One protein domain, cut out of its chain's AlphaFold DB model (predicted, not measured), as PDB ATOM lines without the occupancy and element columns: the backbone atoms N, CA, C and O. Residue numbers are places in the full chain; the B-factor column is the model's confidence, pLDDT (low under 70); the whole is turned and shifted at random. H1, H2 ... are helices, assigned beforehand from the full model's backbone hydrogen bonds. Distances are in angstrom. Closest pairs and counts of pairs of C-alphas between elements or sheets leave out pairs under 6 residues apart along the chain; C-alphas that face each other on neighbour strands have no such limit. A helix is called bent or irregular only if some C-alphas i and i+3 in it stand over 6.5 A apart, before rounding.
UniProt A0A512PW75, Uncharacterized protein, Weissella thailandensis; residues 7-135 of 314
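What this domain is: This is residues 7 to 135 of the 314 residues of an uncharacterized protein of Weissella thailandensis (UniProt A0A512PW75). Two helical hairpins, H1 with H2 and H4 with H5, cross face to face in a compact body, with the short H3 packed between H1 and H5. H5 is much the longest helix, and its residues 117 to 135 stick out from the body as a straight arm. The printed part has 129 residues with five named helices, H1 to H5 in chain order, and no named strand: all helix. The whole is only just loose, close to compact, with a radius of gyration of the C-alphas of 17.1 A, and spans 64 by 33 by 23 A.

How they stand to each other: H5, residues 95 to 135, forms a hairpin with H4, residues 74 to 91, opposite ways at a shallow tilt of 7 degrees; H5 touches H4 with residues 98 to 112 alone, the closest C-alphas being those of Ile 89 and Asn 98, 6.0 A apart. H3, residues 58 to 66, touches H5 at a steep tilt of 43 degrees, closest at the C-alphas of Ser 62 and Ser 111, 5.4 A. H2, residues 29 to 49, touches H4 at a steep tilt of 56 degrees, closest at the C-alphas of Glu 33 and Ser 80, 5.6 A. H1, residues 7 to 24, forms a hairpin with H2 at a shallow tilt of 8 degrees, closest at the C-alphas of Leu 19 and Pro 39, 5.0 A. H1 and H5 are apart. Every O i to N i+4 pair is within hydrogen-bond range in H1, H3, H4 and H5, and 13 of 17 in H2.

Where its parts are: H1 starts at C-alpha 7 (-27.270, -0.275, -50.172) and is 25.6 A long. H2, 31.0 A, is irregular, with C-alphas 30 and 33 8.1 A apart, and has a kink of 36 degrees near residue 38. H3 measures 12.2 A and H4 25.8 A. H5 runs 60.2 A to C-alpha 135 (-76.275, -9.336, -31.143).

The domain as a whole: The C-alphas farthest apart, those of Gln 93 and Gln 135, are 64.3 A apart. The printed part has no cut and no long link. Residues 27 to 28 are under pLDDT 70.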
ATOM      1  N   GLU A   7     -27.261  -0.098 -48.719       90.88
ATOM      2  CA  GLU A   7     -27.270  -0.275 -50.172       90.88
ATOM      3  C   GLU A   7     -27.375  -1.766 -50.523       90.88
ATOM      4  O   GLU A   7     -28.266  -2.171 -51.276       90.88
ATOM      5  N   ASP A   8     -26.594  -2.595 -49.830       90.56
ATOM      6  CA  ASP A   8     -26.619  -4.053 -49.901       90.56
ATOM      7  C   ASP A   8     -28.013  -4.623 -49.590       90.56
ATOM      8  O   ASP A   8     -28.513  -5.531 -50.261       90.56
ATOM      9  N   LYS A   9     -28.671  -4.095 -48.546       92.19
ATOM     10  CA  LYS A   9     -30.022  -4.529 -48.148       92.19
ATOM     11  C   LYS A   9     -31.053  -4.194 -49.212       92.19
ATOM     12  O   LYS A   9     -31.934  -5.015 -49.461       92.19
ATOM     13  N   VAL A  10     -30.966  -3.005 -49.807       93.94
ATOM     14  CA  VAL A  10     -31.880  -2.558 -50.865       93.94
ATOM     15  C   VAL A  10     -31.696  -3.403 -52.120       93.94
ATOM     16  O   VAL A  10     -32.685  -3.820 -52.728       93.94
ATOM     17  N   GLU A  11     -30.452  -3.706 -52.489       94.81
ATOM     18  CA  GLU A  11     -30.168  -4.578 -53.624       94.81
ATOM     19  C   GLU A  11     -30.712  -5.991 -53.389       94.81
ATOM     20  O   GLU A  11     -31.465  -6.511 -54.218       94.81
ATOM     21  N   PHE A  12     -30.436  -6.578 -52.222       95.44
ATOM     22  CA  PHE A  12     -30.993  -7.873 -51.836       95.44
ATOM     23  C   PHE A  12     -32.528  -7.869 -51.824       95.44
ATOM     24  O   PHE A  12     -33.138  -8.795 -52.360       95.44
ATOM     25  N   GLU A  13     -33.165  -6.827 -51.272       96.19
ATOM     26  CA  GLU A  13     -34.626  -6.671 -51.281       96.19
ATOM     27  C   GLU A  13     -35.164  -6.702 -52.716       96.19
ATOM     28  O   GLU A  13     -36.132  -7.406 -53.006       96.19
ATOM     29  N   LYS A  14     -34.517  -5.977 -53.636       97.00
ATOM     30  CA  LYS A  14     -34.913  -5.911 -55.045       97.00
ATOM     31  C   LYS A  14     -34.815  -7.275 -55.729       97.00
ATOM     32  O   LYS A  14     -35.752  -7.668 -56.425       97.00
ATOM     33  N   LYS A  15     -33.713  -8.005 -55.533       97.00
ATOM     34  CA  LYS A  15     -33.520  -9.336 -56.131       97.00
ATOM     35  C   LYS A  15     -34.485 -10.365 -55.547       97.00
ATOM     36  O   LYS A  15     -35.109 -11.109 -56.298       97.00
ATOM     37  N   LEU A  16     -34.683 -10.347 -54.229       96.38
ATOM     38  CA  LEU A  16     -35.646 -11.216 -53.559       96.38
ATOM     39  C   LEU A  16     -37.082 -10.949 -54.034       96.38
ATOM     40  O   LEU A  16     -37.814 -11.894 -54.309       96.38
ATOM     41  N   LYS A  17     -37.473  -9.678 -54.187       95.69
ATOM     42  CA  LYS A  17     -38.773  -9.297 -54.761       95.69
ATOM     43  C   LYS A  17     -38.934  -9.788 -56.191       95.69
ATOM     44  O   LYS A  17     -39.987 -10.310 -56.529       95.69
ATOM     45  N   SER A  18     -37.899  -9.655 -57.020       95.06
ATOM     46  CA  SER A  18     -37.921 -10.177 -58.389       95.06
ATOM     47  C   SER A  18     -38.152 -11.688 -58.404       95.06
ATOM     48  O   SER A  18     -38.990 -12.171 -59.160       95.06
ATOM     49  N   LEU A  19     -37.446 -12.425 -57.544       95.25
ATOM     50  CA  LEU A  19     -37.587 -13.873 -57.416       95.25
ATOM     51  C   LEU A  19     -38.996 -14.274 -56.952       95.25
ATOM     52  O   LEU A  19     -39.600 -15.164 -57.545       95.25
ATOM     53  N   LEU A  20     -39.528 -13.598 -55.929       93.44
ATOM     54  CA  LEU A  20     -40.882 -13.830 -55.419       93.44
ATOM     55  C   LEU A  20     -41.948 -13.513 -56.471       93.44
ATOM     56  O   LEU A  20     -42.827 -14.331 -56.701       93.44
ATOM     57  N   ASN A  21     -41.843 -12.377 -57.158       91.94
ATOM     58  CA  ASN A  21     -42.806 -11.981 -58.184       91.94
ATOM     59  C   ASN A  21     -42.859 -12.986 -59.337       91.94
ATOM     60  O   ASN A  21     -43.942 -13.317 -59.803       91.94
ATOM     61  N   VAL A  22     -41.709 -13.481 -59.801       92.00
ATOM     62  CA  VAL A  22     -41.670 -14.477 -60.882       92.00
ATOM     63  C   VAL A  22     -42.237 -15.815 -60.421       92.00
ATOM     64  O   VAL A  22     -42.967 -16.461 -61.166       92.00
ATOM     65  N   GLY A  23     -41.919 -16.235 -59.197       89.62
ATOM     66  CA  GLY A  23     -42.378 -17.522 -58.693       89.62
ATOM     67  C   GLY A  23     -43.845 -17.555 -58.255       89.62
ATOM     68  O   GLY A  23     -44.448 -18.620 -58.317       89.62
ATOM     69  N   LEU A  24     -44.422 -16.417 -57.852       89.50
ATOM     70  CA  LEU A  24     -45.831 -16.306 -57.450       89.50
ATOM     71  C   LEU A  24     -46.766 -15.974 -58.626       89.50
ATOM     72  O   LEU A  24     -47.890 -16.453 -58.647       89.50
ATOM     73  N   ASN A  25     -46.304 -15.230 -59.640       84.56
ATOM     74  CA  ASN A  25     -47.114 -14.865 -60.817       84.56
ATOM     75  C   ASN A  25     -46.974 -15.847 -61.996       84.56
ATOM     76  O   ASN A  25     -47.277 -15.501 -63.138       84.56
ATOM     77  N   SER A  26     -46.438 -17.048 -61.775       71.06
ATOM     78  CA  SER A  26     -46.255 -18.017 -62.853       71.06
ATOM     79  C   SER A  26     -47.600 -18.645 -63.212       71.06
ATOM     80  O   SER A  26     -47.990 -19.647 -62.621       71.06
ATOM     81  N   ASP A  27     -48.262 -18.099 -64.239       68.69
ATOM     82  CA  ASP A  27     -49.501 -18.628 -64.843       68.69
ATOM     83  C   ASP A  27     -49.407 -20.121 -65.234       68.69
ATOM     84  O   ASP A  27     -50.415 -20.771 -65.508       68.69
ATOM     85  N   ASN A  28     -48.191 -20.680 -65.274       65.69
ATOM     86  CA  ASN A  28     -47.936 -22.079 -65.565       65.69
ATOM     87  C   ASN A  28     -46.990 -22.692 -64.518       65.69
ATOM     88  O   ASN A  28     -45.769 -22.507 -64.578       65.69
ATOM     89  N   PHE A  29     -47.553 -23.409 -63.539       71.31
ATOM     90  CA  PHE A  29     -46.792 -23.970 -62.416       71.31
ATOM     91  C   PHE A  29     -45.755 -25.030 -62.855       71.31
ATOM     92  O   PHE A  29     -44.769 -25.270 -62.159       71.31
ATOM     93  N   ASP A  30     -45.913 -25.595 -64.055       72.00
ATOM     94  CA  ASP A  30     -45.036 -26.635 -64.605       72.00
ATOM     95  C   ASP A  30     -43.630 -26.129 -64.992       72.00
ATOM     96  O   ASP A  30     -42.690 -26.920 -65.062       72.00
ATOM     97  N   ASN A  31     -43.453 -24.815 -65.203       80.31
ATOM     98  CA  ASN A  31     -42.177 -24.207 -65.627       80.31
ATOM     99  C   ASN A  31     -41.576 -23.224 -64.607       80.31
ATOM    100  O   ASN A  31     -40.618 -22.515 -64.928       80.31
ATOM    101  N   ILE A  32     -42.095 -23.188 -63.375       85.06
ATOM    102  CA  ILE A  32     -41.663 -22.232 -62.341       85.06
ATOM    103  C   ILE A  32     -40.154 -22.275 -62.122       85.06
ATOM    104  O   ILE A  32     -39.512 -21.229 -62.103       85.06
ATOM    105  N   GLU A  33     -39.569 -23.470 -61.987       86.31
ATOM    106  CA  GLU A  33     -38.130 -23.602 -61.735       86.31
ATOM    107  C   GLU A  33     -37.292 -22.957 -62.845       86.31
ATOM    108  O   GLU A  33     -36.297 -22.298 -62.553       86.31
ATOM    109  N   SER A  34     -37.707 -23.112 -64.108       87.81
ATOM    110  CA  SER A  34     -37.010 -22.512 -65.248       87.81
ATOM    111  C   SER A  34     -37.139 -20.990 -65.241       87.81
ATOM    112  O   SER A  34     -36.163 -20.295 -65.509       87.81
ATOM    113  N   ASN A  35     -38.322 -20.471 -64.914       89.50
ATOM    114  CA  ASN A  35     -38.581 -19.032 -64.876       89.50
ATOM    115  C   ASN A  35     -37.855 -18.358 -63.701       89.50
ATOM    116  O   ASN A  35     -37.364 -17.239 -63.820       89.50
ATOM    117  N   MET A  36     -37.747 -19.053 -62.567       93.88
ATOM    118  CA  MET A  36     -37.063 -18.571 -61.368       93.88
ATOM    119  C   MET A  36     -35.536 -18.646 -61.457       93.88
ATOM    120  O   MET A  36     -34.874 -18.016 -60.635       93.88
ATOM    121  N   GLN A  37     -34.971 -19.383 -62.419       94.31
ATOM    122  CA  GLN A  37     -33.527 -19.602 -62.527       94.31
ATOM    123  C   GLN A  37     -32.747 -18.286 -62.662       94.31
ATOM    124  O   GLN A  37     -31.823 -18.051 -61.894       94.31
ATOM    125  N   GLU A  38     -33.149 -17.390 -63.568       94.88
ATOM    126  CA  GLU A  38     -32.453 -16.110 -63.756       94.88
ATOM    127  C   GLU A  38     -32.533 -15.207 -62.501       94.88
ATOM    128  O   GLU A  38     -31.485 -14.775 -62.014       94.88
ATOM    129  N   PRO A  39     -33.715 -14.938 -61.903       95.50
ATOM    130  CA  PRO A  39     -33.794 -14.191 -60.645       95.50
ATOM    131  C   PRO A  39     -33.034 -14.855 -59.487       95.50
ATOM    132  O   PRO A  39     -32.520 -14.161 -58.606       95.50
ATOM    133  N   PHE A  40     -32.970 -16.188 -59.472       97.00
ATOM    134  CA  PHE A  40     -32.213 -16.952 -58.486       97.00
ATOM    135  C   PHE A  40     -30.711 -16.729 -58.651       97.00
ATOM    136  O   PHE A  40     -30.038 -16.422 -57.669       97.00
ATOM    137  N   ASP A  41     -30.200 -16.808 -59.877       96.50
ATOM    138  CA  ASP A  41     -28.786 -16.585 -60.173       96.50
ATOM    139  C   ASP A  41     -28.372 -15.148 -59.818       96.50
ATOM    140  O   ASP A  41     -27.339 -14.943 -59.183       96.50
ATOM    141  N   GLN A  42     -29.231 -14.160 -60.093       96.19
ATOM    142  CA  GLN A  42     -29.004 -12.775 -59.665       96.19
ATOM    143  C   GLN A  42     -28.975 -12.621 -58.135       96.19
ATOM    144  O   GLN A  42     -28.194 -11.835 -57.604       96.19
ATOM    145  N   LEU A  43     -29.828 -13.351 -57.407       95.75
ATOM    146  CA  LEU A  43     -29.806 -13.354 -55.942       95.75
ATOM    147  C   LEU A  43     -28.506 -13.975 -55.414       95.75
ATOM    148  O   LEU A  43     -27.928 -13.468 -54.452       95.75
ATOM    149  N   VAL A  44     -28.048 -15.066 -56.030       95.50
ATOM    150  CA  VAL A  44     -26.779 -15.719 -55.690       95.50
ATOM    151  C   VAL A  44     -25.603 -14.776 -55.928       95.50
ATOM    152  O   VAL A  44     -24.775 -14.636 -55.031       95.50
ATOM    153  N   GLU A  45     -25.562 -14.083 -57.067       94.56
ATOM    154  CA  GLU A  45     -24.521 -13.102 -57.399       94.56
ATOM    155  C   GLU A  45     -24.432 -11.995 -56.336       94.56
ATOM    156  O   GLU A  45     -23.353 -11.723 -55.801       94.56
ATOM    157  N   THR A  46     -25.576 -11.430 -55.924       93.56
ATOM    158  CA  THR A  46     -25.626 -10.450 -54.826       93.56
ATOM    159  C   THR A  46     -25.083 -11.042 -53.519       93.56
ATOM    160  O   THR A  46     -24.362 -10.373 -52.780       93.56
ATOM    161  N   LEU A  47     -25.370 -12.311 -53.207       91.88
ATOM    162  CA  LEU A  47     -24.844 -12.962 -52.001       91.88
ATOM    163  C   LEU A  47     -23.334 -13.240 -52.082       91.88
ATOM    164  O   LEU A  47     -22.663 -13.210 -51.041       91.88
ATOM    165  N   GLU A  48     -22.811 -13.526 -53.273       90.38
ATOM    166  CA  GLU A  48     -21.390 -13.767 -53.544       90.38
ATOM    167  C   GLU A  48     -20.564 -12.483 -53.428       90.38
ATOM    168  O   GLU A  48     -19.510 -12.511 -52.790       90.38
ATOM    169  N   GLY A  49     -21.076 -11.341 -53.903       86.19
ATOM    170  CA  GLY A  49     -20.477 -10.021 -53.639       86.19
ATOM    171  C   GLY A  49     -20.391  -9.685 -52.141       86.19
ATOM    172  O   GLY A  49     -19.541  -8.914 -51.701       86.19
ATOM    173  N   GLN A  50     -21.221 -10.350 -51.334       82.88
ATOM    174  CA  GLN A  50     -21.358 -10.191 -49.887       82.88
ATOM    175  C   GLN A  50     -20.614 -11.273 -49.074       82.88
ATOM    176  O   GLN A  50     -20.949 -11.506 -47.905       82.88
ATOM    177  N   ASN A  51     -19.658 -12.011 -49.656       72.25
ATOM    178  CA  ASN A  51     -19.090 -13.221 -49.032       72.25
ATOM    179  C   ASN A  51     -18.463 -12.978 -47.638       72.25
ATOM    180  O   ASN A  51     -18.528 -13.852 -46.771       72.25
ATOM    181  N   ASP A  52     -17.946 -11.771 -47.388       70.94
ATOM    182  CA  ASP A  52     -17.337 -11.359 -46.110       70.94
ATOM    183  C   ASP A  52     -18.350 -11.196 -44.960       70.94
ATOM    184  O   ASP A  52     -17.986 -11.153 -43.779       70.94
ATOM    185  N   GLN A  53     -19.641 -11.092 -45.283       74.50
ATOM    186  CA  GLN A  53     -20.715 -10.928 -44.311       74.50
ATOM    187  C   GLN A  53     -21.346 -12.286 -43.985       74.50
ATOM    188  O   GLN A  53     -21.914 -12.947 -44.846       74.50
ATOM    189  N   LEU A  54     -21.289 -12.721 -42.724       72.50
ATOM    190  CA  LEU A  54     -21.821 -14.029 -42.296       72.50
ATOM    191  C   LEU A  54     -23.335 -14.027 -42.003       72.50
ATOM    192  O   LEU A  54     -23.937 -15.096 -41.849       72.50
ATOM    193  N   SER A  55     -23.953 -12.849 -41.876       85.25
ATOM    194  CA  SER A  55     -25.372 -12.684 -41.536       85.25
ATOM    195  C   SER A  55     -26.268 -12.608 -42.773       85.25
ATOM    196  O   SER A  55     -25.809 -12.251 -43.851       85.25
ATOM    197  N   VAL A  56     -27.551 -12.920 -42.596       89.81
ATOM    198  CA  VAL A  56     -28.624 -12.732 -43.587       89.81
ATOM    199  C   VAL A  56     -29.536 -11.610 -43.072       89.81
ATOM    200  O   VAL A  56     -29.789 -11.573 -41.862       89.81
ATOM    201  N   PRO A  57     -30.038 -10.699 -43.924       92.06
ATOM    202  CA  PRO A  57     -30.868  -9.581 -43.487       92.06
ATOM    203  C   PRO A  57     -32.318 -10.044 -43.258       92.06
ATOM    204  O   PRO A  57     -33.209  -9.779 -44.058       92.06
ATOM    205  N   TYR A  58     -32.571 -10.746 -42.147       94.50
ATOM    206  CA  TYR A  58     -33.878 -11.361 -41.854       94.50
ATOM    207  C   TYR A  58     -35.050 -10.379 -41.866       94.50
ATOM    208  O   TYR A  58     -36.115 -10.716 -42.373       94.50
ATOM    209  N   TYR A  59     -34.844  -9.154 -41.375       94.69
ATOM    210  CA  TYR A  59     -35.855  -8.098 -41.431       94.69
ATOM    211  C   TYR A  59     -36.334  -7.830 -42.867       94.69
ATOM    212  O   TYR A  59     -37.534  -7.699 -43.087       94.69
ATOM    213  N   VAL A  60     -35.420  -7.801 -43.845       96.12
ATOM    214  CA  VAL A  60     -35.753  -7.553 -45.257       96.12
ATOM    215  C   VAL A  60     -36.588  -8.699 -45.825       96.12
ATOM    216  O   VAL A  60     -37.561  -8.457 -46.533       96.12
ATOM    217  N   ILE A  61     -36.257  -9.941 -45.461       96.75
ATOM    218  CA  ILE A  61     -37.016 -11.129 -45.874       96.75
ATOM    219  C   ILE A  61     -38.437 -11.059 -45.325       96.75
ATOM    220  O   ILE A  61     -39.392 -11.105 -46.096       96.75
ATOM    221  N   SER A  62     -38.582 -10.889 -44.008       96.50
ATOM    222  CA  SER A  62     -39.896 -10.819 -43.369       96.50
ATOM    223  C   SER A  62     -40.712  -9.646 -43.902       96.50
ATOM    224  O   SER A  62     -41.849  -9.846 -44.308       96.50
ATOM    225  N   LYS A  63     -40.129  -8.446 -44.013       96.81
ATOM    226  CA  LYS A  63     -40.791  -7.281 -44.620       96.81
ATOM    227  C   LYS A  63     -41.306  -7.600 -46.025       96.81
ATOM    228  O   LYS A  63     -42.440  -7.265 -46.343       96.81
ATOM    229  N   THR A  64     -40.488  -8.254 -46.848       96.31
ATOM    230  CA  THR A  64     -40.859  -8.583 -48.229       96.31
ATOM    231  C   THR A  64     -42.021  -9.568 -48.274       96.31
ATOM    232  O   THR A  64     -42.986  -9.315 -48.982       96.31
ATOM    233  N   VAL A  65     -41.972 -10.641 -47.478       95.44
ATOM    234  CA  VAL A  65     -43.046 -11.647 -47.409       95.44
ATOM    235  C   VAL A  65     -44.352 -11.045 -46.877       95.44
ATOM    236  O   VAL A  65     -45.424 -11.319 -47.409       95.44
ATOM    237  N   PHE A  66     -44.275 -10.187 -45.857       95.25
ATOM    238  CA  PHE A  66     -45.447  -9.524 -45.278       95.25
ATOM    239  C   PHE A  66     -46.072  -8.470 -46.201       95.25
ATOM    240  O   PHE A  66     -47.255  -8.181 -46.057       95.25
ATOM    241  N   MET A  67     -45.303  -7.902 -47.136       94.50
ATOM    242  CA  MET A  67     -45.798  -6.932 -48.120       94.50
ATOM    243  C   MET A  67     -46.484  -7.570 -49.332       94.50
ATOM    244  O   MET A  67     -47.050  -6.840 -50.140       94.50
ATOM    245  N   LEU A  68     -46.435  -8.896 -49.483       92.31
ATOM    246  CA  LEU A  68     -47.190  -9.581 -50.529       92.31
ATOM    247  C   LEU A  68     -48.686  -9.470 -50.216       92.31
ATOM    248  O   LEU A  68     -49.101  -9.803 -49.107       92.31
ATOM    249  N   GLU A  69     -49.492  -9.001 -51.165       87.25
ATOM    250  CA  GLU A  69     -50.951  -8.935 -50.997       87.25
ATOM    251  C   GLU A  69     -51.548 -10.342 -50.967       87.25
ATOM    252  O   GLU A  69     -52.318 -10.668 -50.066       87.25
ATOM    253  N   ASP A  70     -51.083 -11.191 -51.882       83.75
ATOM    254  CA  ASP A  70     -51.484 -12.583 -52.025       83.75
ATOM    255  C   ASP A  70     -50.310 -13.523 -51.704       83.75
ATOM    256  O   ASP A  70     -49.149 -13.239 -52.014       83.75
ATOM    257  N   THR A  71     -50.610 -14.622 -51.022       86.50
ATOM    258  CA  THR A  71     -49.665 -15.707 -50.710       86.50
ATOM    259  C   THR A  71     -50.092 -17.040 -51.310       86.50
ATOM    260  O   THR A  71     -49.427 -18.052 -51.072       86.50
ATOM    261  N   ASP A  72     -51.146 -17.049 -52.122       86.19
ATOM    262  CA  ASP A  72     -51.499 -18.196 -52.939       86.19
ATOM    263  C   ASP A  72     -50.304 -18.581 -53.819       86.19
ATOM    264  O   ASP A  72     -49.608 -17.754 -54.409       86.19
ATOM    265  N   GLY A  73     -49.986 -19.874 -53.835       88.38
ATOM    266  CA  GLY A  73     -48.820 -20.380 -54.555       88.38
ATOM    267  C   GLY A  73     -47.489 -20.295 -53.797       88.38
ATOM    268  O   GLY A  73     -46.492 -20.833 -54.283       88.38
ATOM    269  N   MET A  74     -47.447 -19.718 -52.589       92.75
ATOM    270  CA  MET A  74     -46.209 -19.624 -51.803       92.75
ATOM    271  C   MET A  74     -45.604 -21.003 -51.481       92.75
ATOM    272  O   MET A  74     -44.384 -21.154 -51.497       92.75
ATOM    273  N   ASP A  75     -46.424 -22.037 -51.284       92.69
ATOM    274  CA  ASP A  75     -45.939 -23.410 -51.086       92.69
ATOM    275  C   ASP A  75     -45.195 -23.949 -52.322       92.69
ATOM    276  O   ASP A  75     -44.125 -24.557 -52.200       92.69
ATOM    277  N   TYR A  76     -45.713 -23.668 -53.524       91.81
ATOM    278  CA  TYR A  76     -45.071 -24.037 -54.790       91.81
ATOM    279  C   TYR A  76     -43.794 -23.227 -55.033       91.81
ATOM    280  O   TYR A  76     -42.783 -23.787 -55.473       91.81
ATOM    281  N   PHE A  77     -43.808 -21.934 -54.693       94.12
ATOM    282  CA  PHE A  77     -42.622 -21.081 -54.719       94.12
ATOM    283  C   PHE A  77     -41.522 -21.640 -53.811       94.12
ATOM    284  O   PHE A  77     -40.393 -21.840 -54.255       94.12
ATOM    285  N   ILE A  78     -41.845 -21.929 -52.548       95.75
ATOM    286  CA  ILE A  78     -40.889 -22.426 -51.553       95.75
ATOM    287  C   ILE A  78     -40.300 -23.766 -52.001       95.75
ATOM    288  O   ILE A  78     -39.087 -23.968 -51.895       95.75
ATOM    289  N   LEU A  79     -41.127 -24.668 -52.538       95.00
ATOM    290  CA  LEU A  79     -40.674 -25.951 -53.072       95.00
ATOM    291  C   LEU A  79     -39.699 -25.765 -54.245       95.00
ATOM    292  O   LEU A  79     -38.604 -26.334 -54.234       95.00
ATOM    293  N   SER A  80     -40.060 -24.917 -55.209       94.31
ATOM    294  CA  SER A  80     -39.228 -24.609 -56.380       94.31
ATOM    295  C   SER A  80     -37.913 -23.943 -55.968       94.31
ATOM    296  O   SER A  80     -36.834 -24.334 -56.415       94.31
ATOM    297  N   PHE A  81     -37.964 -23.000 -55.024       95.81
ATOM    298  CA  PHE A  81     -36.784 -22.328 -54.493       95.81
ATOM    299  C   PHE A  81     -35.855 -23.307 -53.763       95.81
ATOM    300  O   PHE A  81     -34.644 -23.288 -53.981       95.81
ATOM    301  N   LYS A  82     -36.396 -24.236 -52.961       97.00
ATOM    302  CA  LYS A  82     -35.616 -25.321 -52.339       97.00
ATOM    303  C   LYS A  82     -34.932 -26.210 -53.375       97.00
ATOM    304  O   LYS A  82     -33.783 -26.607 -53.160       97.00
ATOM    305  N   ASN A  83     -35.598 -26.510 -54.488       95.69
ATOM    306  CA  ASN A  83     -35.019 -27.309 -55.567       95.69
ATOM    307  C   ASN A  83     -33.866 -26.577 -56.265       95.69
ATOM    308  O   ASN A  83     -32.811 -27.181 -56.473       95.69
ATOM    309  N   LEU A  84     -34.012 -25.278 -56.540       95.38
ATOM    310  CA  LEU A  84     -32.934 -24.437 -57.077       95.38
ATOM    311  C   LEU A  84     -31.735 -24.367 -56.124       95.38
ATOM    312  O   LEU A  84     -30.600 -24.617 -56.530       95.38
ATOM    313  N   ILE A  85     -31.984 -24.149 -54.828       95.94
ATOM    314  CA  ILE A  85     -30.939 -24.167 -53.793       95.94
ATOM    315  C   ILE A  85     -30.225 -25.523 -53.773       95.94
ATOM    316  O   ILE A  85     -28.999 -25.573 -53.719       95.94
ATOM    317  N   ARG A  86     -30.962 -26.638 -53.847       96.06
ATOM    318  CA  ARG A  86     -30.373 -27.986 -53.873       96.06
ATOM    319  C   ARG A  86     -29.483 -28.190 -55.099       96.06
ATOM    320  O   ARG A  86     -28.382 -28.714 -54.943       96.06
ATOM    321  N   LYS A  87     -29.934 -27.768 -56.286       95.06
ATOM    322  CA  LYS A  87     -29.150 -27.822 -57.531       95.06
ATOM    323  C   LYS A  87     -27.853 -27.016 -57.393       95.06
ATOM    324  O   LYS A  87     -26.785 -27.559 -57.666       95.06
ATOM    325  N   TYR A  88     -27.931 -25.788 -56.878       94.75
ATOM    326  CA  TYR A  88     -26.764 -24.930 -56.648       94.75
ATOM    327  C   TYR A  88     -25.791 -25.507 -55.605       94.75
ATOM    328  O   TYR A  88     -24.583 -25.489 -55.808       94.75
ATOM    329  N   ILE A  89     -26.285 -26.077 -54.500       93.38
ATOM    330  CA  ILE A  89     -25.430 -26.680 -53.462       93.38
ATOM    331  C   ILE A  89     -24.617 -27.862 -54.008       93.38
ATOM    332  O   ILE A  89     -23.490 -28.078 -53.565       93.38
ATOM    333  N   ILE A  90     -25.180 -28.641 -54.940       93.19
ATOM    334  CA  ILE A  90     -24.486 -29.782 -55.556       93.19
ATOM    335  C   ILE A  90     -23.329 -29.303 -56.445       93.19
ATOM    336  O   ILE A  90     -22.290 -29.959 -56.494       93.19
ATOM    337  N   THR A  91     -23.493 -28.173 -57.135       90.56
ATOM    338  CA  THR A  91     -22.501 -27.639 -58.080       90.56
ATOM    339  C   THR A  91     -21.495 -26.680 -57.434       90.56
ATOM    340  O   THR A  91     -20.347 -26.614 -57.874       90.56
ATOM    341  N   SER A  92     -21.880 -25.961 -56.378       88.19
ATOM    342  CA  SER A  92     -21.069 -24.927 -55.728       88.19
ATOM    343  C   SER A  92     -20.250 -25.456 -54.549       88.19
ATOM    344  O   SER A  92     -20.761 -26.103 -53.632       88.19
ATOM    345  N   GLN A  93     -18.965 -25.090 -54.499       86.31
ATOM    346  CA  GLN A  93     -18.100 -25.359 -53.341       86.31
ATOM    347  C   GLN A  93     -18.227 -24.297 -52.229       86.31
ATOM    348  O   GLN A  93     -17.653 -24.464 -51.145       86.31
ATOM    349  N   ASN A  94     -18.984 -23.210 -52.444       89.50
ATOM    350  CA  ASN A  94     -19.066 -22.101 -51.495       89.50
ATOM    351  C   ASN A  94     -20.034 -22.397 -50.331       89.50
ATOM    352  O   ASN A  94     -21.222 -22.070 -50.340       89.50
ATOM    353  N   LYS A  95     -19.489 -22.977 -49.253       89.81
ATOM    354  CA  LYS A  95     -20.243 -23.325 -48.034       89.81
ATOM    355  C   LYS A  95     -20.916 -22.128 -47.348       89.81
ATOM    356  O   LYS A  95     -21.898 -22.334 -46.632       89.81
ATOM    357  N   VAL A  96     -20.394 -20.910 -47.506       90.50
ATOM    358  CA  VAL A  96     -20.955 -19.708 -46.865       90.50
ATOM    359  C   VAL A  96     -22.265 -19.324 -47.545       90.50
ATOM    360  O   VAL A  96     -23.282 -19.182 -46.864       90.50
ATOM    361  N   ILE A  97     -22.268 -19.257 -48.877       92.12
ATOM    362  CA  ILE A  97     -23.455 -18.940 -49.684       92.12
ATOM    363  C   ILE A  97     -24.529 -20.008 -49.517       92.12
ATOM    364  O   ILE A  97     -25.678 -19.676 -49.233       92.12
ATOM    365  N   ASN A  98     -24.141 -21.285 -49.532       93.00
ATOM    366  CA  ASN A  98     -25.058 -22.400 -49.287       93.00
ATOM    367  C   ASN A  98     -25.810 -22.235 -47.953       93.00
ATOM    368  O   ASN A  98     -27.028 -22.407 -47.887       93.00
ATOM    369  N   ARG A  99     -25.109 -21.834 -46.883       92.88
ATOM    370  CA  ARG A  99     -25.739 -21.556 -45.581       92.88
ATOM    371  C   ARG A  99     -26.653 -20.332 -45.618       92.88
ATOM    372  O   ARG A  99     -27.677 -20.350 -44.937       92.88
ATOM    373  N   LYS A 100     -26.297 -19.276 -46.359       93.94
ATOM    374  CA  LYS A 100     -27.149 -18.085 -46.511       93.94
ATOM    375  C   LYS A 100     -28.446 -18.426 -47.244       93.94
ATOM    376  O   LYS A 100     -29.505 -18.096 -46.730       93.94
ATOM    377  N   LEU A 101     -28.374 -19.144 -48.363       95.38
ATOM    378  CA  LEU A 101     -29.546 -19.567 -49.140       95.38
ATOM    379  C   LEU A 101     -30.518 -20.413 -48.310       95.38
ATOM    380  O   LEU A 101     -31.710 -20.118 -48.273       95.38
ATOM    381  N   ILE A 102     -30.003 -21.402 -47.568       95.50
ATOM    382  CA  ILE A 102     -30.820 -22.219 -46.655       95.50
ATOM    383  C   ILE A 102     -31.514 -21.333 -45.610       95.50
ATOM    384  O   ILE A 102     -32.711 -21.462 -45.377       95.50
ATOM    385  N   LYS A 103     -30.781 -20.396 -44.999       95.94
ATOM    386  CA  LYS A 103     -31.357 -19.457 -44.027       95.94
ATOM    387  C   LYS A 103     -32.419 -18.552 -44.647       95.94
ATOM    388  O   LYS A 103     -33.404 -18.264 -43.977       95.94
ATOM    389  N   ILE A 104     -32.224 -18.108 -45.889       96.75
ATOM    390  CA  ILE A 104     -33.186 -17.262 -46.599       96.75
ATOM    391  C   ILE A 104     -34.495 -18.023 -46.796       96.75
ATOM    392  O   ILE A 104     -35.531 -17.539 -46.353       96.75
ATOM    393  N   VAL A 105     -34.454 -19.230 -47.375       97.31
ATOM    394  CA  VAL A 105     -35.680 -20.007 -47.613       97.31
ATOM    395  C   VAL A 105     -36.389 -20.380 -46.309       97.31
ATOM    396  O   VAL A 105     -37.602 -20.227 -46.222       97.31
ATOM    397  N   SER A 106     -35.650 -20.751 -45.256       96.81
ATOM    398  CA  SER A 106     -36.249 -21.018 -43.941       96.81
ATOM    399  C   SER A 106     -36.900 -19.780 -43.317       96.81
ATOM    400  O   SER A 106     -37.927 -19.896 -42.654       96.81
ATOM    401  N   HIS A 107     -36.334 -18.586 -43.520       96.88
ATOM    402  CA  HIS A 107     -36.953 -17.350 -43.038       96.88
ATOM    403  C   HIS A 107     -38.156 -16.914 -43.872       96.88
ATOM    404  O   HIS A 107     -39.071 -16.313 -43.307       96.88
ATOM    405  N   ILE A 108     -38.186 -17.218 -45.172       97.31
ATOM    406  CA  ILE A 108     -39.384 -17.028 -45.999       97.31
ATOM    407  C   ILE A 108     -40.505 -17.933 -45.488       97.31
ATOM    408  O   ILE A 108     -41.585 -17.430 -45.199       97.31
ATOM    409  N   GLU A 109     -40.223 -19.226 -45.291       96.81
ATOM    410  CA  GLU A 109     -41.168 -20.197 -44.719       96.81
ATOM    411  C   GLU A 109     -41.745 -19.714 -43.390       96.81
ATOM    412  O   GLU A 109     -42.960 -19.603 -43.240       96.81
ATOM    413  N   LEU A 110     -40.870 -19.360 -42.446       97.06
ATOM    414  CA  LEU A 110     -41.288 -18.874 -41.136       97.06
ATOM    415  C   LEU A 110     -42.151 -17.612 -41.245       97.06
ATOM    416  O   LEU A 110     -43.179 -17.517 -40.579       97.06
ATOM    417  N   SER A 111     -41.743 -16.650 -42.079       96.75
ATOM    418  CA  SER A 111     -42.489 -15.400 -42.257       96.75
ATOM    419  C   SER A 111     -43.858 -15.653 -42.892       96.75
ATOM    420  O   SER A 111     -44.828 -15.015 -42.495       96.75
ATOM    421  N   ASN A 112     -43.959 -16.612 -43.819       96.06
ATOM    422  CA  ASN A 112     -45.224 -17.010 -44.429       96.06
ATOM    423  C   ASN A 112     -46.166 -17.646 -43.397       96.06
ATOM    424  O   ASN A 112     -47.299 -17.204 -43.245       96.06
ATOM    425  N   THR A 113     -45.680 -18.612 -42.609       95.69
ATOM    426  CA  THR A 113     -46.470 -19.229 -41.529       95.69
ATOM    427  C   THR A 113     -46.929 -18.201 -40.493       95.69
ATOM    428  O   THR A 113     -48.061 -18.258 -40.015       95.69
ATOM    429  N   GLN A 114     -46.068 -17.243 -40.140       95.88
ATOM    430  CA  GLN A 114     -46.422 -16.160 -39.219       95.88
ATOM    431  C   GLN A 114     -47.510 -15.252 -39.795       95.88
ATOM    432  O   GLN A 114     -48.451 -14.915 -39.078       95.88
ATOM    433  N   LYS A 115     -47.396 -14.872 -41.072       94.75
ATOM    434  CA  LYS A 115     -48.404 -14.066 -41.764       94.75
ATOM    435  C   LYS A 115     -49.753 -14.785 -41.799       94.75
ATOM    436  O   LYS A 115     -50.753 -14.191 -41.409       94.75
ATOM    437  N   GLU A 116     -49.763 -16.061 -42.174       93.56
ATOM    438  CA  GLU A 116     -50.977 -16.879 -42.234       93.56
ATOM    439  C   GLU A 116     -51.653 -16.992 -40.860       93.56
ATOM    440  O   GLU A 116     -52.843 -16.722 -40.715       93.56
ATOM    441  N   SER A 117     -50.883 -17.290 -39.808       94.88
ATOM    442  CA  SER A 117     -51.419 -17.353 -38.444       94.88
ATOM    443  C   SER A 117     -52.007 -16.014 -37.982       94.88
ATOM    444  O   SER A 117     -53.054 -15.987 -37.335       94.88
ATOM    445  N   LEU A 118     -51.362 -14.891 -38.319       94.62
ATOM    446  CA  LEU A 118     -51.889 -13.560 -38.017       94.62
ATOM    447  C   LEU A 118     -53.192 -13.285 -38.770       94.62
ATOM    448  O   LEU A 118     -54.130 -12.775 -38.160       94.62
ATOM    449  N   TYR A 119     -53.272 -13.656 -40.049       92.44
ATOM    450  CA  TYR A 119     -54.474 -13.478 -40.860       92.44
ATOM    451  C   TYR A 119     -55.648 -14.312 -40.330       92.44
ATOM    452  O   TYR A 119     -56.744 -13.787 -40.146       92.44
ATOM    453  N   GLN A 120     -55.410 -15.579 -39.981       92.44
ATOM    454  CA  GLN A 120     -56.422 -16.452 -39.378       92.44
ATOM    455  C   GLN A 120     -56.940 -15.900 -38.047       92.44
ATOM    456  O   GLN A 120     -58.151 -15.820 -37.836       92.44
ATOM    457  N   ASN A 121     -56.035 -15.445 -37.174       95.06
ATOM    458  CA  ASN A 121     -56.412 -14.820 -35.905       95.06
ATOM    459  C   ASN A 121     -57.226 -13.535 -36.124       95.06
ATOM    460  O   ASN A 121     -58.209 -13.300 -35.422       95.06
ATOM    461  N   GLN A 122     -56.846 -12.707 -37.101       94.56
ATOM    462  CA  GLN A 122     -57.593 -11.497 -37.451       94.56
ATOM    463  C   GLN A 122     -58.981 -11.827 -38.005       94.56
ATOM    464  O   GLN A 122     -59.954 -11.199 -37.594       94.56
ATOM    465  N   MET A 123     -59.105 -12.829 -38.878       94.06
ATOM    466  CA  MET A 123     -60.403 -13.268 -39.399       94.06
ATOM    467  C   MET A 123     -61.314 -13.805 -38.298       94.06
ATOM    468  O   MET A 123     -62.502 -13.480 -38.277       94.06
ATOM    469  N   GLN A 124     -60.766 -14.559 -37.344       95.50
ATOM    470  CA  GLN A 124     -61.522 -15.001 -36.178       95.50
ATOM    471  C   GLN A 124     -62.024 -13.805 -35.355       95.50
ATOM    472  O   GLN A 124     -63.213 -13.728 -35.060       95.50
ATOM    473  N   GLN A 125     -61.154 -12.837 -35.046       95.06
ATOM    474  CA  GLN A 125     -61.544 -11.633 -34.303       95.06
ATOM    475  C   GLN A 125     -62.600 -10.805 -35.045       95.06
ATOM    476  O   GLN A 125     -63.541 -10.314 -34.428       95.06
ATOM    477  N   ILE A 126     -62.485 -10.668 -36.370       94.75
ATOM    478  CA  ILE A 126     -63.483  -9.978 -37.200       94.75
ATOM    479  C   ILE A 126     -64.823 -10.719 -37.163       94.75
ATOM    480  O   ILE A 126     -65.869 -10.082 -37.048       94.75
ATOM    481  N   SER A 127     -64.809 -12.052 -37.216       95.38
ATOM    482  CA  SER A 127     -66.021 -12.866 -37.089       95.38
ATOM    483  C   SER A 127     -66.676 -12.700 -35.714       95.38
ATOM    484  O   SER A 127     -67.885 -12.480 -35.631       95.38
ATOM    485  N   GLU A 128     -65.890 -12.728 -34.635       95.75
ATOM    486  CA  GLU A 128     -66.367 -12.497 -33.268       95.75
ATOM    487  C   GLU A 128     -66.953 -11.086 -33.098       95.75
ATOM    488  O   GLU A 128     -68.051 -10.940 -32.558       95.75
ATOM    489  N   LEU A 129     -66.277 -10.057 -33.621       94.44
ATOM    490  CA  LEU A 129     -66.767  -8.675 -33.615       94.44
ATOM    491  C   LEU A 129     -68.066  -8.522 -34.415       94.44
ATOM    492  O   LEU A 129     -68.996  -7.876 -33.937       94.44
ATOM    493  N   SER A 130     -68.157  -9.142 -35.592       94.88
ATOM    494  CA  SER A 130     -69.365  -9.139 -36.428       94.88
ATOM    495  C   SER A 130     -70.546  -9.812 -35.720       94.88
ATOM    496  O   SER A 130     -71.650  -9.268 -35.665       94.88
ATOM    497  N   ASN A 131     -70.310 -10.959 -35.077       94.94
ATOM    498  CA  ASN A 131     -71.327 -11.641 -34.276       94.94
ATOM    499  C   ASN A 131     -71.780 -10.785 -33.083       94.94
ATOM    500  O   ASN A 131     -72.982 -10.666 -32.840       94.94
ATOM    501  N   GLY A 132     -70.840 -10.151 -32.376       93.88
ATOM    502  CA  GLY A 132     -71.145  -9.223 -31.286       93.88
ATOM    503  C   GLY A 132     -71.943  -8.002 -31.753       93.88
ATOM    504  O   GLY A 132     -72.898  -7.598 -31.091       93.88
ATOM    505  N   GLN A 133     -71.618  -7.452 -32.926       94.06
ATOM    506  CA  GLN A 133     -72.363  -6.354 -33.540       94.06
ATOM    507  C   GLN A 133     -73.806  -6.764 -33.864       94.06
ATOM    508  O   GLN A 133     -74.731  -6.030 -33.522       94.06
ATOM    509  N   ASN A 134     -74.018  -7.941 -34.457       94.25
ATOM    510  CA  ASN A 134     -75.360  -8.439 -34.771       94.25
ATOM    511  C   ASN A 134     -76.206  -8.664 -33.508       94.25
ATOM    512  O   ASN A 134     -77.385  -8.315 -33.481       94.25
ATOM    513  N   GLN A 135     -75.603  -9.195 -32.439       95.19
ATOM    514  CA  GLN A 135     -76.275  -9.336 -31.143       95.19
ATOM    515  C   GLN A 135     -76.663  -7.979 -30.548       95.19
ATOM    516  O   GLN A 135     -77.767  -7.824 -30.025       95.19
TER     517      GLN A 135